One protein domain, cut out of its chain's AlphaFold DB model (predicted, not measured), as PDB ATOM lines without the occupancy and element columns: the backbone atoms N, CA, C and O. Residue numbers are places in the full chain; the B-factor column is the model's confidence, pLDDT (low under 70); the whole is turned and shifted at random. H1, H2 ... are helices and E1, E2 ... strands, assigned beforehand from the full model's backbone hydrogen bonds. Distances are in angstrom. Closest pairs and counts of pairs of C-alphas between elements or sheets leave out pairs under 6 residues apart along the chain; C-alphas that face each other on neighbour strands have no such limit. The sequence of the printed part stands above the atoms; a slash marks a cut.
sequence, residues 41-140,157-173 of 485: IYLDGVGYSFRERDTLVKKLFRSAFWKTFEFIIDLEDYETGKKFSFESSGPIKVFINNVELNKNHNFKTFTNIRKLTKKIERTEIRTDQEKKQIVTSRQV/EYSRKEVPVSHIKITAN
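What this domain is: This is residues 41 to 140 and 157 to 173 of the 485 residues of an uncharacterized protein of Flavobacteriaceae bacterium TMED208 (UniProt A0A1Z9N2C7). A twisted sheet of five strands makes the body, with helix H1 crossing one of its faces and H2 next to H1, grazing the sheet. From this body a long two-stranded arm, E7 and E8, reaches away, and E8 runs on into the sheet strand E9; a shorter hairpin, E3 and E4, makes a second, smaller sheet. The 117 printed residues hold two named helices and nine named strands, in the order E1 E2 H1 E3 E4 E5 H2 E6 E7 E8 E9, and the class is mixed, helices and strands. The large sheet is mixed, in the order E2 E1 E6 E9 E5. The whole is only just compact, close to loose, with a radius of gyration of the C-alphas of 15.7 A, and flat, spanning 50 by 42 by 22 A.

Where its parts are: Find C-alpha 41 at (-125.304, 20.554, 35.595), where E1, residues 41 to 43, begins. The other strands of its sheet are E2, residues 46 to 49; E6, residues 120 to 126, 17.3 A long; E9, residues 166 to 172, 19.2 A, ending at (-121.028, 8.391, 38.132); and E5, residues 92 to 96. Look next for H1, residues 53 to 62, 14.3 A, and H2, residues 110 to 117. E3 is residues 72 to 76 and E4 residues 83 to 87. E7, residues 131 to 139, runs 25.3 A to C-alpha 139 at (-93.761, 41.579, 21.670), and E8, residues 157 to 164, runs 22.3 A.

How they stand to each other: Begin at E6 and E9, antiparallel, with N 124 and O 169 2.8 A apart. E1 is parallel to E6, with N 42 and O 123 at 2.8 A; E1 and E2 form a hairpin, with N 41 and O 48 at 2.9 A. E5 is parallel to E9, with N 95 and O 168 at 2.8 A. H1 is on this sheet at a height of 9.7 A, over E9, and runs across the strands, at 71 degrees to E9 on the local plane. H1 and H2 touch, closest at the C-alphas of Asp 54 and Thr 117, 6.3 A, at a steep tilt of 44 degrees, opposite ways. In H1 and H2 every O i to N i+4 pair is within hydrogen-bond range. H2 only grazes the sheet, with residues 116 to 117. In the hairpin E3 and E4, N 73 and O 86 are 2.8 A apart. E7 and E8 are antiparallel, with N 134 and O 161 at 2.9 A; E8 runs on into E9 at 31 degrees.

The domain as a whole: The two C-alphas farthest apart, those of Val 140 and Asn 173, are 52.5 A apart. Residues 141 to 156 are cut out, and C-alphas 140 and 157 lie 7.2 A apart across the cut. The link from E5 to H2, residues 97 to 109, is long. Look for pLDDT under 70 at residues 77 to 82, 89, 128 to 129, 131 to 140 and 157 to 162; the mean of the printed part is 79.2.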
ATOM      1  N   ILE A  41    -126.663  20.165  35.208       86.56
ATOM      2  CA  ILE A  41    -125.304  20.554  35.595       86.56
ATOM      3  C   ILE A  41    -125.380  21.448  36.835       86.56
ATOM      4  O   ILE A  41    -126.414  22.054  37.087       86.56
ATOM      5  N   TYR A  42    -124.295  21.543  37.595       83.94
ATOM      6  CA  TYR A  42    -124.178  22.467  38.722       83.94
ATOM      7  C   TYR A  42    -123.001  23.407  38.477       83.94
ATOM      8  O   TYR A  42    -121.899  22.920  38.236       83.94
ATOM      9  N   LEU A  43    -123.213  24.720  38.529       82.56
ATOM     10  CA  LEU A  43    -122.162  25.731  38.389       82.56
ATOM     11  C   LEU A  43    -122.005  26.438  39.731       82.56
ATOM     12  O   LEU A  43    -122.974  26.998  40.239       82.56
ATOM     13  N   ASP A  44    -120.823  26.320  40.340       78.38
ATOM     14  CA  ASP A  44    -120.488  26.912  41.646       78.38
ATOM     15  C   ASP A  44    -121.562  26.657  42.739       78.38
ATOM     16  O   ASP A  44    -121.800  27.458  43.637       78.38
ATOM     17  N   GLY A  45    -122.214  25.486  42.663       73.88
ATOM     18  CA  GLY A  45    -123.264  25.019  43.577       73.88
ATOM     19  C   GLY A  45    -124.701  25.132  43.046       73.88
ATOM     20  O   GLY A  45    -125.543  24.330  43.450       73.88
ATOM     21  N   VAL A  46    -124.979  26.038  42.104       74.12
ATOM     22  CA  VAL A  46    -126.329  26.288  41.562       74.12
ATOM     23  C   VAL A  46    -126.657  25.301  40.440       74.12
ATOM     24  O   VAL A  46    -125.843  25.083  39.544       74.12
ATOM     25  N   GLY A  47    -127.831  24.666  40.496       78.62
ATOM     26  CA  GLY A  47    -128.256  23.642  39.536       78.62
ATOM     27  C   GLY A  47    -129.008  24.210  38.329       78.62
ATOM     28  O   GLY A  47    -129.974  24.944  38.499       78.62
ATOM     29  N   TYR A  48    -128.622  23.795  37.122       81.06
ATOM     30  CA  TYR A  48    -129.230  24.204  35.853       81.06
ATOM     31  C   TYR A  48    -129.623  22.995  34.999       81.06
ATOM     32  O   TYR A  48    -128.883  22.011  34.904       81.06
ATOM     33  N   SER A  49    -130.774  23.081  34.332       81.94
ATOM     34  CA  SER A  49    -131.191  22.121  33.304       81.94
ATOM     35  C   SER A  49    -130.408  22.374  32.013       81.94
ATOM     36  O   SER A  49    -130.488  23.453  31.443       81.94
ATOM     37  N   PHE A  50    -129.661  21.380  31.531       84.69
ATOM     38  CA  PHE A  50    -128.763  21.523  30.386       84.69
ATOM     39  C   PHE A  50    -128.821  20.297  29.464       84.69
ATOM     40  O   PHE A  50    -128.115  19.299  29.642       84.69
ATOM     41  N   ARG A  51    -129.658  20.392  28.421       83.19
ATOM     42  CA  ARG A  51    -129.904  19.315  27.443       83.19
ATOM     43  C   ARG A  51    -128.622  18.819  26.759       83.19
ATOM     44  O   ARG A  51    -128.507  17.632  26.465       83.19
ATOM     45  N   GLU A  52    -127.640  19.696  26.553       86.44
ATOM     46  CA  GLU A  52    -126.374  19.362  25.894       86.44
ATOM     47  C   GLU A  52    -125.290  18.784  26.824       86.44
ATOM     48  O   GLU A  52    -124.159  18.578  26.377       86.44
ATOM     49  N   ARG A  53    -125.600  18.442  28.087       90.12
ATOM     50  CA  ARG A  53    -124.621  17.886  29.049       90.12
ATOM     51  C   ARG A  53    -123.798  16.734  28.469       90.12
ATOM     52  O   ARG A  53    -122.576  16.729  28.593       90.12
ATOM     53  N   ASP A  54    -124.439  15.781  27.799       89.62
ATOM     54  CA  ASP A  54    -123.754  14.635  27.183       89.62
ATOM     55  C   ASP A  54    -122.872  15.042  25.993       89.62
ATOM     56  O   ASP A  54    -121.796  14.472  25.791       89.62
ATOM     57  N   THR A  55    -123.282  16.061  25.234       89.12
ATOM     58  CA  THR A  55    -122.493  16.646  24.143       89.12
ATOM     59  C   THR A  55    -121.262  17.367  24.689       89.12
ATOM     60  O   THR A  55    -120.167  17.163  24.160       89.12
ATOM     61  N   LEU A  56    -121.402  18.136  25.773       89.94
ATOM     62  CA  LEU A  56    -120.294  18.793  26.471       89.94
ATOM     63  C   LEU A  56    -119.303  17.764  27.030       89.94
ATOM     64  O   LEU A  56    -118.115  17.838  26.727       89.94
ATOM     65  N   VAL A  57    -119.782  16.749  27.758       90.88
ATOM     66  CA  VAL A  57    -118.950  15.654  28.296       90.88
ATOM     67  C   VAL A  57    -118.214  14.902  27.174       90.88
ATOM     68  O   VAL A  57    -117.029  14.581  27.298       90.88
ATOM     69  N   LYS A  58    -118.879  14.662  26.038       90.94
ATOM     70  CA  LYS A  58    -118.277  14.047  24.844       90.94
ATOM     71  C   LYS A  58    -117.220  14.941  24.186       90.94
ATOM     72  O   LYS A  58    -116.185  14.415  23.777       90.94
ATOM     73  N   LYS A  59    -117.457  16.255  24.068       90.81
ATOM     74  CA  LYS A  59    -116.470  17.233  23.569       90.81
ATOM     75  C   LYS A  59    -115.248  17.265  24.497       90.81
ATOM     76  O   LYS A  59    -114.131  17.060  24.027       90.81
ATOM     77  N   LEU A  60    -115.475  17.389  25.807       92.00
ATOM     78  CA  LEU A  60    -114.451  17.422  26.853       92.00
ATOM     79  C   LEU A  60    -113.506  16.217  26.763       92.00
ATOM     80  O   LEU A  60    -112.314  16.395  26.529       92.00
ATOM     81  N   PHE A  61    -114.020  14.984  26.850       92.44
ATOM     82  CA  PHE A  61    -113.171  13.783  26.862       92.44
ATOM     83  C   PHE A  61    -112.553  13.394  25.512       92.44
ATOM     84  O   PHE A  61    -111.668  12.536  25.478       92.44
ATOM     85  N   ARG A  62    -112.992  13.986  24.394       89.19
ATOM     86  CA  ARG A  62    -112.309  13.831  23.097       89.19
ATOM     87  C   ARG A  62    -111.285  14.934  22.819       89.19
ATOM     88  O   ARG A  62    -110.472  14.763  21.914       89.19
ATOM     89  N   SER A  63    -111.306  16.021  23.588       88.81
ATOM     90  CA  SER A  63    -110.321  17.103  23.520       88.81
ATOM     91  C   SER A  63    -109.035  16.777  24.293       88.81
ATOM     92  O   SER A  63    -108.966  15.819  25.064       88.81
ATOM     93  N   ALA A  64    -108.016  17.624  24.131       87.44
ATOM     94  CA  ALA A  64    -106.804  17.606  24.947       87.44
ATOM     95  C   ALA A  64    -106.940  18.499  26.200       87.44
ATOM     96  O   ALA A  64    -106.053  19.307  26.471       87.44
ATOM     97  N   PHE A  65    -108.037  18.348  26.958       88.69
ATOM     98  CA  PHE A  65    -108.431  19.225  28.078       88.69
ATOM     99  C   PHE A  65    -107.333  19.490  29.122       88.69
ATOM    100  O   PHE A  65    -107.298  20.553  29.728       88.69
ATOM    101  N   TRP A  66    -106.388  18.559  29.280       85.19
ATOM    102  CA  TRP A  66    -105.196  18.687  30.130       85.19
ATOM    103  C   TRP A  66    -104.175  19.746  29.654       85.19
ATOM    104  O   TRP A  66    -103.123  19.901  30.275       85.19
ATOM    105  N   LYS A  67    -104.426  20.423  28.526       82.88
ATOM    106  CA  LYS A  67    -103.713  21.628  28.076       82.88
ATOM    107  C   LYS A  67    -104.624  22.850  28.196       82.88
ATOM    108  O   LYS A  67    -104.408  23.698  29.054       82.88
ATOM    109  N   THR A  68    -105.623  22.900  27.321       76.25
ATOM    110  CA  THR A  68    -106.644  23.938  27.190       76.25
ATOM    111  C   THR A  68    -107.912  23.272  26.662       76.25
ATOM    112  O   THR A  68    -107.848  22.325  25.872       76.25
ATOM    113  N   PHE A  69    -109.066  23.742  27.117       82.00
ATOM    114  CA  PHE A  69    -110.367  23.406  26.554       82.00
ATOM    115  C   PHE A  69    -111.301  24.564  26.880       82.00
ATOM    116  O   PHE A  69    -111.464  24.915  28.042       82.00
ATOM    117  N   GLU A  70    -111.866  25.169  25.848       83.31
ATOM    118  CA  GLU A  70    -112.806  26.277  25.967       83.31
ATOM    119  C   GLU A  70    -114.199  25.743  25.656       83.31
ATOM    120  O   GLU A  70    -114.385  24.895  24.775       83.31
ATOM    121  N   PHE A  71    -115.180  26.201  26.421       83.38
ATOM    122  CA  PHE A  71    -116.575  25.868  26.210       83.38
ATOM    123  C   PHE A  71    -117.451  27.004  26.721       83.38
ATOM    124  O   PHE A  71    -117.114  27.676  27.696       83.38
ATOM    125  N   ILE A  72    -118.587  27.161  26.052       85.19
ATOM    126  CA  ILE A  72    -119.662  28.072  26.420       85.19
ATOM    127  C   ILE A  72    -120.868  27.198  26.773       85.19
ATOM    128  O   ILE A  72    -121.132  26.196  26.099       85.19
ATOM    129  N   ILE A  73    -121.550  27.540  27.859       84.06
ATOM    130  CA  ILE A  73    -122.819  26.950  28.277       84.06
ATOM    131  C   ILE A  73    -123.850  28.066  28.260       84.06
ATOM    132  O   ILE A  73    -123.753  28.995  29.058       84.06
ATOM    133  N   ASP A  74    -124.834  27.960  27.375       82.00
ATOM    134  CA  ASP A  74    -125.994  28.844  27.396       82.00
ATOM    135  C   ASP A  74    -126.948  28.403  28.513       82.00
ATOM    136  O   ASP A  74    -127.259  27.216  28.665       82.00
ATOM    137  N   LEU A  75    -127.363  29.370  29.325       80.50
ATOM    138  CA  LEU A  75    -128.134  29.202  30.549       80.50
ATOM    139  C   LEU A  75    -129.331  30.151  30.527       80.50
ATOM    140  O   LEU A  75    -129.299  31.227  29.929       80.50
ATOM    141  N   GLU A  76    -130.392  29.749  31.211       70.94
ATOM    142  CA  GLU A  76    -131.627  30.512  31.326       70.94
ATOM    143  C   GLU A  76    -132.088  30.428  32.780       70.94
ATOM    144  O   GLU A  76    -132.166  29.341  33.358       70.94
ATOM    145  N   ASP A  77    -132.300  31.590  33.393       60.59
ATOM    146  CA  ASP A  77    -132.881  31.708  34.728       60.59
ATOM    147  C   ASP A  77    -134.352  31.274  34.674       60.59
ATOM    148  O   ASP A  77    -135.115  31.751  33.832       60.59
ATOM    149  N   TYR A  78    -134.739  30.349  35.554       54.88
ATOM    150  CA  TYR A  78    -136.078  29.765  35.577       54.88
ATOM    151  C   TYR A  78    -137.160  30.763  36.015       54.88
ATOM    152  O   TYR A  78    -138.258  30.739  35.467       54.88
ATOM    153  N   GLU A  79    -136.846  31.647  36.964       50.88
ATOM    154  CA  GLU A  79    -137.807  32.603  37.530       50.88
ATOM    155  C   GLU A  79    -137.908  33.866  36.667       50.88
ATOM    156  O   GLU A  79    -138.985  34.437  36.503       50.88
ATOM    157  N   THR A  80    -136.782  34.321  36.102       68.00
ATOM    158  CA  THR A  80    -136.734  35.593  35.355       68.00
ATOM    159  C   THR A  80    -136.728  35.438  33.832       68.00
ATOM    160  O   THR A  80    -136.816  36.442  33.123       68.00
ATOM    161  N   GLY A  81    -136.575  34.218  33.301       64.56
ATOM    162  CA  GLY A  81    -136.398  33.955  31.863       64.56
ATOM    163  C   GLY A  81    -135.120  34.571  31.273       64.56
ATOM    164  O   GLY A  81    -134.932  34.615  30.054       64.56
ATOM    165  N   LYS A  82    -134.236  35.113  32.118       65.69
ATOM    166  CA  LYS A  82    -133.056  35.850  31.680       65.69
ATOM    167  C   LYS A  82    -131.995  34.880  31.180       65.69
ATOM    168  O   LYS A  82    -131.493  34.042  31.927       65.69
ATOM    169  N   LYS A  83    -131.616  35.040  29.915       75.81
ATOM    170  CA  LYS A  83    -130.540  34.268  29.288       75.81
ATOM    171  C   LYS A  83    -129.179  34.847  29.643       75.81
ATOM    172  O   LYS A  83    -128.986  36.063  29.628       75.81
ATOM    173  N   PHE A  84    -128.239  33.966  29.946       77.38
ATOM    174  CA  PHE A  84    -126.840  34.288  30.201       77.38
ATOM    175  C   PHE A  84    -125.964  33.128  29.730       77.38
ATOM    176  O   PHE A  84    -126.430  32.000  29.622       77.38
ATOM    177  N   SER A  85    -124.697  33.389  29.435       78.75
ATOM    178  CA  SER A  85    -123.749  32.348  29.044       78.75
ATOM    179  C   SER A  85    -122.623  32.240  30.067       78.75
ATOM    180  O   SER A  85    -122.116  33.237  30.579       78.75
ATOM    181  N   PHE A  86    -122.240  31.006  30.383       81.25
ATOM    182  CA  PHE A  86    -121.053  30.698  31.168       81.25
ATOM    183  C   PHE A  86    -119.936  30.258  30.221       81.25
ATOM    184  O   PHE A  86    -120.045  29.220  29.568       81.25
ATOM    185  N   GLU A  87    -118.860  31.036  30.156       81.94
ATOM    186  CA  GLU A  87    -117.655  30.716  29.392       81.94
ATOM    187  C   GLU A  87    -116.534  30.257  30.335       81.94
ATOM    188  O   GLU A  87    -116.234  30.905  31.341       81.94
ATOM    189  N   SER A  88    -115.883  29.139  30.012       80.12
ATOM    190  CA  SER A  88    -114.765  28.646  30.819       80.12
ATOM    191  C   SER A  88    -113.484  29.434  30.570       80.12
ATOM    192  O   SER A  88    -112.755  29.167  29.615       80.12
ATOM    193  N   SER A  89    -113.155  30.337  31.492       66.62
ATOM    194  CA  SER A  89    -111.888  31.067  31.481       66.62
ATOM    195  C   SER A  89    -110.766  30.274  32.162       66.62
ATOM    196  O   SER A  89    -110.848  29.975  33.350       66.62
ATOM    197  N   GLY A  90    -109.687  29.985  31.429       73.75
ATOM    198  CA  GLY A  90    -108.454  29.420  31.990       73.75
ATOM    199  C   GLY A  90    -108.298  27.894  31.854       73.75
ATOM    200  O   GLY A  90    -109.016  27.237  31.100       73.75
ATOM    201  N   PRO A  91    -107.283  27.309  32.520       80.75
ATOM    202  CA  PRO A  91    -106.994  25.880  32.448       80.75
ATOM    203  C   PRO A  91    -108.032  25.058  33.222       80.75
ATOM    204  O   PRO A  91    -108.630  25.532  34.185       80.75
ATOM    205  N   ILE A  92    -108.195  23.791  32.838       87.88
ATOM    206  CA  ILE A  92    -109.236  22.911  33.378       87.88
ATOM    207  C   ILE A  92    -108.623  21.681  34.038       87.88
ATOM    208  O   ILE A  92    -107.723  21.048  33.481       87.88
ATOM    209  N   LYS A  93    -109.175  21.293  35.191       89.62
ATOM    210  CA  LYS A  93    -108.974  19.968  35.794       89.62
ATOM    211  C   LYS A  93    -110.282  19.187  35.747       89.62
ATOM    212  O   LYS A  93    -111.343  19.727  36.053       89.62
ATOM    213  N   VAL A  94    -110.214  17.917  35.352       91.06
ATOM    214  CA  VAL A  94    -111.400  17.065  35.180       91.06
ATOM    215  C   VAL A  94    -111.305  15.861  36.100       91.06
ATOM    216  O   VAL A  94    -110.292  15.168  36.102       91.06
ATOM    217  N   PHE A  95    -112.369  15.587  36.844       90.00
ATOM    218  CA  PHE A  95    -112.440  14.514  37.827       90.00
ATOM    219  C   PHE A  95    -113.622  13.603  37.520       90.00
ATOM    220  O   PHE A  95    -114.701  14.084  37.171       90.00
ATOM    221  N   ILE A  96    -113.447  12.296  37.712       88.69
ATOM    222  CA  ILE A  96    -114.571  11.361  37.820       88.69
ATOM    223  C   ILE A  96    -114.462  10.651  39.166       88.69
ATOM    224  O   ILE A  96    -113.407  10.100  39.470       88.69
ATOM    225  N   ASN A  97    -115.526  10.676  39.974       85.94
ATOM    226  CA  ASN A  97    -115.564  10.063  41.309       85.94
ATOM    227  C   ASN A  97    -114.351  10.455  42.178       85.94
ATOM    228  O   ASN A  97    -113.682   9.608  42.765       85.94
ATOM    229  N   ASN A  98    -114.043  11.757  42.205       81.94
ATOM    230  CA  ASN A  98    -112.884  12.370  42.872       81.94
ATOM    231  C   ASN A  98    -111.490  11.965  42.338       81.94
ATOM    232  O   ASN A  98    -110.488  12.458  42.849       81.94
ATOM    233  N   VAL A  99    -111.390  11.152  41.280       79.88
ATOM    234  CA  VAL A  99    -110.117  10.823  40.617       79.88
ATOM    235  C   VAL A  99    -109.839  11.816  39.488       79.88
ATOM    236  O   VAL A  99    -110.596  11.879  38.517       79.88
ATOM    237  N   GLU A 100    -108.738  12.567  39.584       90.06
ATOM    238  CA  GLU A 100    -108.288  13.478  38.521       90.06
ATOM    239  C   GLU A 100    -107.894  12.695  37.259       90.06
ATOM    240  O   GLU A 100    -107.116  11.734  37.301       90.06
ATOM    241  N   LEU A 101    -108.417  13.106  36.108       91.25
ATOM    242  CA  LEU A 101    -108.070  12.543  34.815       91.25
ATOM    243  C   LEU A 101    -106.882  13.271  34.198       91.25
ATOM    244  O   LEU A 101    -106.845  14.493  34.106       91.25
ATOM    245  N   ASN A 102    -105.940  12.493  33.675       90.00
ATOM    246  CA  ASN A 102    -104.772  13.006  32.972       90.00
ATOM    247  C   ASN A 102    -104.798  12.616  31.484       90.00
ATOM    248  O   ASN A 102    -105.703  11.930  31.004       90.00
ATOM    249  N   LYS A 103    -103.752  12.998  30.740       89.00
ATOM    250  CA  LYS A 103    -103.584  12.684  29.307       89.00
ATOM    251  C   LYS A 103    -103.705  11.193  28.936       89.00
ATOM    252  O   LYS A 103    -103.873  10.883  27.757       89.00
ATOM    253  N   ASN A 104    -103.645  10.271  29.900       88.50
ATOM    254  CA  ASN A 104    -103.780   8.823  29.724       88.50
ATOM    255  C   ASN A 104    -105.147   8.260  30.183       88.50
ATOM    256  O   ASN A 104    -105.272   7.042  30.331       88.50
ATOM    257  N   HIS A 105    -106.167   9.098  30.408       92.50
ATOM    258  CA  HIS A 105    -107.515   8.651  30.790       92.50
ATOM    259  C   HIS A 105    -108.125   7.628  29.807       92.50
ATOM    260  O   HIS A 105    -107.872   7.668  28.598       92.50
ATOM    261  N   ASN A 106    -108.950   6.708  30.319       90.31
ATOM    262  CA  ASN A 106    -109.579   5.642  29.521       90.31
ATOM    263  C   ASN A 106    -110.888   6.059  28.819       90.31
ATOM    264  O   ASN A 106    -111.369   5.350  27.930       90.31
ATOM    265  N   PHE A 107    -111.452   7.220  29.152       91.94
ATOM    266  CA  PHE A 107    -112.748   7.701  28.648       91.94
ATOM    267  C   PHE A 107    -112.679   8.374  27.262       91.94
ATOM    268  O   PHE A 107    -113.448   9.278  26.973       91.94
ATOM    269  N   LYS A 108    -111.755   7.952  26.391       86.12
ATOM    270  CA  LYS A 108    -111.512   8.575  25.070       86.12
ATOM    271  C   LYS A 108    -112.410   8.055  23.947       86.12
ATOM    272  O   LYS A 108    -112.634   8.746  22.954       86.12
ATOM    273  N   THR A 109    -112.865   6.808  24.051       87.12
ATOM    274  CA  THR A 109    -113.650   6.155  22.994       87.12
ATOM    275  C   THR A 109    -115.125   6.516  23.118       87.12
ATOM    276  O   THR A 109    -115.643   6.678  24.222       87.12
ATOM    277  N   PHE A 110    -115.834   6.584  21.988       84.00
ATOM    278  CA  PHE A 110    -117.276   6.850  21.983       84.00
ATOM    279  C   PHE A 110    -118.056   5.848  22.850       84.00
ATOM    280  O   PHE A 110    -118.939   6.245  23.604       84.00
ATOM    281  N   THR A 111    -117.672   4.568  22.818       86.19
ATOM    282  CA  THR A 111    -118.259   3.512  23.654       86.19
ATOM    283  C   THR A 111    -118.074   3.780  25.146       86.19
ATOM    284  O   THR A 111    -119.031   3.645  25.903       86.19
ATOM    285  N   ASN A 112    -116.878   4.195  25.580       90.12
ATOM    286  CA  ASN A 112    -116.609   4.467  26.995       90.12
ATOM    287  C   ASN A 112    -117.318   5.742  27.462       90.12
ATOM    288  O   ASN A 112    -117.884   5.747  28.550       90.12
ATOM    289  N   ILE A 113    -117.364   6.783  26.623       90.00
ATOM    290  CA  ILE A 113    -118.130   8.008  26.896       90.00
ATOM    291  C   ILE A 113    -119.624   7.677  27.022       90.00
ATOM    292  O   ILE A 113    -120.236   8.046  28.013       90.00
ATOM    293  N   ARG A 114    -120.208   6.909  26.090       88.00
ATOM    294  CA  ARG A 114    -121.632   6.516  26.131       88.00
ATOM    295  C   ARG A 114    -121.974   5.604  27.317       88.00
ATOM    296  O   ARG A 114    -123.088   5.668  27.830       88.00
ATOM    297  N   LYS A 115    -121.047   4.740  27.750       90.38
ATOM    298  CA  LYS A 115    -121.195   3.953  28.989       90.38
ATOM    299  C   LYS A 115    -121.161   4.854  30.224       90.38
ATOM    300  O   LYS A 115    -121.973   4.662  31.123       90.38
ATOM    301  N   LEU A 116    -120.255   5.832  30.243       91.12
ATOM    302  CA  LEU A 116    -120.134   6.803  31.323       91.12
ATOM    303  C   LEU A 116    -121.376   7.693  31.419       91.12
ATOM    304  O   LEU A 116    -121.959   7.742  32.489       91.12
ATOM    305  N   THR A 117    -121.824   8.347  30.339       89.81
ATOM    306  CA  THR A 117    -122.911   9.344  30.431       89.81
ATOM    307  C   THR A 117    -124.239   8.770  30.919       89.81
ATOM    308  O   THR A 117    -124.938   9.438  31.681       89.81
ATOM    309  N   LYS A 118    -124.527   7.502  30.585       89.12
ATOM    310  CA  LYS A 118    -125.644   6.713  31.138       89.12
ATOM    311  C   LYS A 118    -125.559   6.461  32.647       89.12
ATOM    312  O   LYS A 118    -126.583   6.203  33.265       89.12
ATOM    313  N   LYS A 119    -124.350   6.465  33.209       91.50
ATOM    314  CA  LYS A 119    -124.050   6.244  34.630       91.50
ATOM    315  C   LYS A 119    -123.778   7.563  35.384       91.50
ATOM    316  O   LYS A 119    -123.541   7.492  36.580       91.50
ATOM    317  N   ILE A 120    -123.789   8.739  34.731       88.69
ATOM    318  CA  ILE A 120    -123.573  10.045  35.393       88.69
ATOM    319  C   ILE A 120    -124.803  10.438  36.211       88.69
ATOM    320  O   ILE A 120    -125.869  10.696  35.649       88.69
ATOM    321  N   GLU A 121    -124.588  10.595  37.512       86.94
ATOM    322  CA  GLU A 121    -125.554  11.091  38.494       86.94
ATOM    323  C   GLU A 121    -125.470  12.621  38.621       86.94
ATOM    324  O   GLU A 121    -126.492  13.302  38.666       86.94
ATOM    325  N   ARG A 122    -124.251  13.183  38.615       87.25
ATOM    326  CA  ARG A 122    -124.010  14.625  38.785       87.25
ATOM    327  C   ARG A 122    -122.842  15.109  37.930       87.25
ATOM    328  O   ARG A 122    -121.786  14.483  37.912       87.25
ATOM    329  N   THR A 123    -123.011  16.261  37.285       88.81
ATOM    330  CA  THR A 123    -121.927  17.025  36.651       88.81
ATOM    331  C   THR A 123    -121.860  18.387  37.326       88.81
ATOM    332  O   THR A 123    -122.854  19.103  37.349       88.81
ATOM    333  N   GLU A 124    -120.712  18.740  37.884       88.06
ATOM    334  CA  GLU A 124    -120.465  19.997  38.589       88.06
ATOM    335  C   GLU A 124    -119.251  20.701  37.968       88.06
ATOM    336  O   GLU A 124    -118.282  20.049  37.583       88.06
ATOM    337  N   ILE A 125    -119.299  22.025  37.864       86.88
ATOM    338  CA  ILE A 125    -118.195  22.883  37.440       86.88
ATOM    339  C   ILE A 125    -117.981  23.898  38.558       86.88
ATOM    340  O   ILE A 125    -118.935  24.546  38.984       86.88
ATOM    341  N   ARG A 126    -116.745  24.010  39.049       83.44
ATOM    342  CA  ARG A 126    -116.367  25.014  40.049       83.44
ATOM    343  C   ARG A 126    -115.232  25.895  39.562       83.44
ATOM    344  O   ARG A 126    -114.232  25.365  39.078       83.44
ATOM    345  N   THR A 127    -115.368  27.205  39.707       74.62
ATOM    346  CA  THR A 127    -114.376  28.208  39.288       74.62
ATOM    347  C   THR A 127    -113.665  28.877  40.467       74.62
ATOM    348  O   THR A 127    -112.584  29.442  40.302       74.62
ATOM    349  N   ASP A 128    -114.229  28.752  41.669       65.81
ATOM    350  CA  ASP A 128    -113.778  29.376  42.917       65.81
ATOM    351  C   ASP A 128    -112.546  28.709  43.570       65.81
ATOM    352  O   ASP A 128    -111.825  29.351  44.334       65.81
ATOM    353  N   GLN A 129    -112.292  27.428  43.278       62.59
ATOM    354  CA  GLN A 129    -111.395  26.571  44.073       62.59
ATOM    355  C   GLN A 129    -109.887  26.875  43.946       62.59
ATOM    356  O   GLN A 129    -109.129  26.591  44.870       62.59
ATOM    357  N   GLU A 130    -109.413  27.369  42.798       71.44
ATOM    358  CA  GLU A 130    -107.976  27.517  42.511       71.44
ATOM    359  C   GLU A 130    -107.740  28.632  41.487       71.44
ATOM    360  O   GLU A 130    -108.490  28.777  40.522       71.44
ATOM    361  N   LYS A 131    -106.653  29.389  41.667       68.06
ATOM    362  CA  LYS A 131    -106.160  30.379  40.702       68.06
ATOM    363  C   LYS A 131    -104.769  29.980  40.229       68.06
ATOM    364  O   LYS A 131    -103.939  29.548  41.026       68.06
ATOM    365  N   LYS A 132    -104.496  30.154  38.937       64.88
ATOM    366  CA  LYS A 132    -103.193  29.885  38.326       64.88
ATOM    367  C   LYS A 132    -102.622  31.159  37.717       64.88
ATOM    368  O   LYS A 132    -103.292  31.842  36.946       64.88
ATOM    369  N   GLN A 133    -101.358  31.441  38.016       59.06
ATOM    370  CA  GLN A 133    -100.607  32.491  37.335       59.06
ATOM    371  C   GLN A 133    -100.258  32.033  35.915       59.06
ATOM    372  O   GLN A 133     -99.569  31.028  35.723       59.06
ATOM    373  N   ILE A 134    -100.734  32.779  34.920       57.34
ATOM    374  CA  ILE A 134    -100.297  32.677  33.529       57.34
ATOM    375  C   ILE A 134     -99.357  33.849  33.250       57.34
ATOM    376  O   ILE A 134     -99.654  35.002  33.572       57.34
ATOM    377  N   VAL A 135     -98.208  33.537  32.655       52.56
ATOM    378  CA  VAL A 135     -97.268  34.527  32.129       52.56
ATOM    379  C   VAL A 135     -97.521  34.645  30.633       52.56
ATOM    380  O   VAL A 135     -97.347  33.671  29.901       52.56
ATOM    381  N   THR A 136     -97.920  35.832  30.190       52.56
ATOM    382  CA  THR A 136     -98.145  36.150  28.779       52.56
ATOM    383  C   THR A 136     -97.096  37.160  28.338       52.56
ATOM    384  O   THR A 136     -97.047  38.275  28.852       52.56
ATOM    385  N   SER A 137     -96.254  36.775  27.383       44.22
ATOM    386  CA  SER A 137     -95.285  37.668  26.745       44.22
ATOM    387  C   SER A 137     -95.917  38.373  25.546       44.22
ATOM    388  O   SER A 137     -96.382  37.701  24.620       44.22
ATOM    389  N   ARG A 138     -95.891  39.707  25.518       45.56
ATOM    390  CA  ARG A 138     -96.248  40.509  24.341       45.56
ATOM    391  C   ARG A 138     -94.977  41.074  23.717       45.56
ATOM    392  O   ARG A 138     -94.186  41.718  24.397       45.56
ATOM    393  N   GLN A 139     -94.791  40.860  22.417       46.28
ATOM    394  CA  GLN A 139     -93.761  41.579  21.670       46.28
ATOM    395  C   GLN A 139     -94.306  42.942  21.252       46.28
ATOM    396  O   GLN A 139     -95.307  43.027  20.534       46.28
ATOM    397  N   VAL A 140     -93.663  44.005  21.727       51.97
ATOM    398  CA  VAL A 140     -93.969  45.379  21.329       51.97
ATOM    399  C   VAL A 140     -93.169  45.683  20.061       51.97
ATOM    400  O   VAL A 140     -91.953  45.500  20.033       51.97
ATOM    401  N   GLU A 157     -92.605  42.406  26.771       45.12
ATOM    402  CA  GLU A 157     -93.319  42.764  27.991       45.12
ATOM    403  C   GLU A 157     -93.996  41.517  28.580       45.12
ATOM    404  O   GLU A 157     -94.809  40.859  27.922       45.12
ATOM    405  N   TYR A 158     -93.642  41.162  29.818       44.16
ATOM    406  CA  TYR A 158     -94.169  39.985  30.512       44.16
ATOM    407  C   TYR A 158     -95.311  40.378  31.451       44.16
ATOM    408  O   TYR A 158     -95.087  40.792  32.588       44.16
ATOM    409  N   SER A 159     -96.551  40.190  31.003       46.84
ATOM    410  CA  SER A 159     -97.727  40.352  31.856       46.84
ATOM    411  C   SER A 159     -97.982  39.073  32.657       46.84
ATOM    412  O   SER A 159     -98.037  37.974  32.097       46.84
ATOM    413  N   ARG A 160     -98.155  39.201  33.977       48.28
ATOM    414  CA  ARG A 160     -98.552  38.102  34.868       48.28
ATOM    415  C   ARG A 160    -100.025  38.273  35.226       48.28
ATOM    416  O   ARG A 160    -100.364  39.159  36.003       48.28
ATOM    417  N   LYS A 161    -100.892  37.420  34.675       65.00
ATOM    418  CA  LYS A 161    -102.337  37.437  34.937       65.00
ATOM    419  C   LYS A 161    -102.737  36.189  35.717       65.00
ATOM    420  O   LYS A 161    -102.443  35.070  35.299       65.00
ATOM    421  N   GLU A 162    -103.417  36.373  36.842       66.94
ATOM    422  CA  GLU A 162    -104.079  35.272  37.541       66.94
ATOM    423  C   GLU A 162    -105.414  34.964  36.868       66.94
ATOM    424  O   GLU A 162    -106.225  35.862  36.636       66.94
ATOM    425  N   VAL A 163    -105.632  33.691  36.543       70.81
ATOM    426  CA  VAL A 163    -106.907  33.182  36.021       70.81
ATOM    427  C   VAL A 163    -107.425  32.063  36.928       70.81
ATOM    428  O   VAL A 163    -106.608  31.327  37.492       70.81
ATOM    429  N   PRO A 164    -108.748  31.914  37.099       74.44
ATOM    430  CA  PRO A 164    -109.317  30.765  37.798       74.44
ATOM    431  C   PRO A 164    -109.012  29.450  37.060       74.44
ATOM    432  O   PRO A 164    -108.667  29.440  35.876       74.44
ATOM    433  N   VAL A 165    -109.119  28.329  37.774       81.56
ATOM    434  CA  VAL A 165    -108.972  26.971  37.231       81.56
ATOM    435  C   VAL A 165    -110.310  26.247  37.346       81.56
ATOM    436  O   VAL A 165    -110.707  25.831  38.438       81.56
ATOM    437  N   SER A 166    -111.000  26.054  36.222       85.50
ATOM    438  CA  SER A 166    -112.297  25.371  36.208       85.50
ATOM    439  C   SER A 166    -112.137  23.887  36.562       85.50
ATOM    440  O   SER A 166    -111.496  23.111  35.848       85.50
ATOM    441  N   HIS A 167    -112.750  23.473  37.666       88.31
ATOM    442  CA  HIS A 167    -112.812  22.091  38.129       88.31
ATOM    443  C   HIS A 167    -114.107  21.436  37.649       88.31
ATOM    444  O   HIS A 167    -115.165  21.667  38.230       88.31
ATOM    445  N   ILE A 168    -114.028  20.585  36.625       89.69
ATOM    446  CA  ILE A 168    -115.171  19.797  36.148       89.69
ATOM    447  C   ILE A 168    -115.194  18.466  36.903       89.69
ATOM    448  O   ILE A 168    -114.352  17.597  36.675       89.69
ATOM    449  N   LYS A 169    -116.161  18.290  37.803       91.75
ATOM    450  CA  LYS A 169    -116.351  17.087  38.621       91.75
ATOM    451  C   LYS A 169    -117.559  16.299  38.124       91.75
ATOM    452  O   LYS A 169    -118.680  16.798  38.098       91.75
ATOM    453  N   ILE A 170    -117.338  15.045  37.747       90.31
ATOM    454  CA  ILE A 170    -118.384  14.122  37.299       90.31
ATOM    455  C   ILE A 170    -118.525  13.007  38.339       90.31
ATOM    456  O   ILE A 170    -117.565  12.308  38.653       90.31
ATOM    457  N   THR A 171    -119.729  12.833  38.875       89.38
ATOM    458  CA  THR A 171    -120.084  11.710  39.756       89.38
ATOM    459  C   THR A 171    -120.873  10.699  38.941       89.38
ATOM    460  O   THR A 171    -121.842  11.070  38.271       89.38
ATOM    461  N   ALA A 172    -120.435   9.442  38.943       87.44
ATOM    462  CA  ALA A 172    -121.028   8.391  38.132       87.44
ATOM    463  C   ALA A 172    -120.947   7.010  38.796       87.44
ATOM    464  O   ALA A 172    -119.910   6.636  39.343       87.44
ATOM    465  N   ASN A 173    -122.004   6.210  38.650       87.62
ATOM    466  CA  ASN A 173    -122.119   4.856  39.193       87.62
ATOM    467  C   ASN A 173    -121.280   3.838  38.392       87.62
ATOM    468  O   ASN A 173    -121.780   3.024  37.610       87.62
TER     469      ASN A 173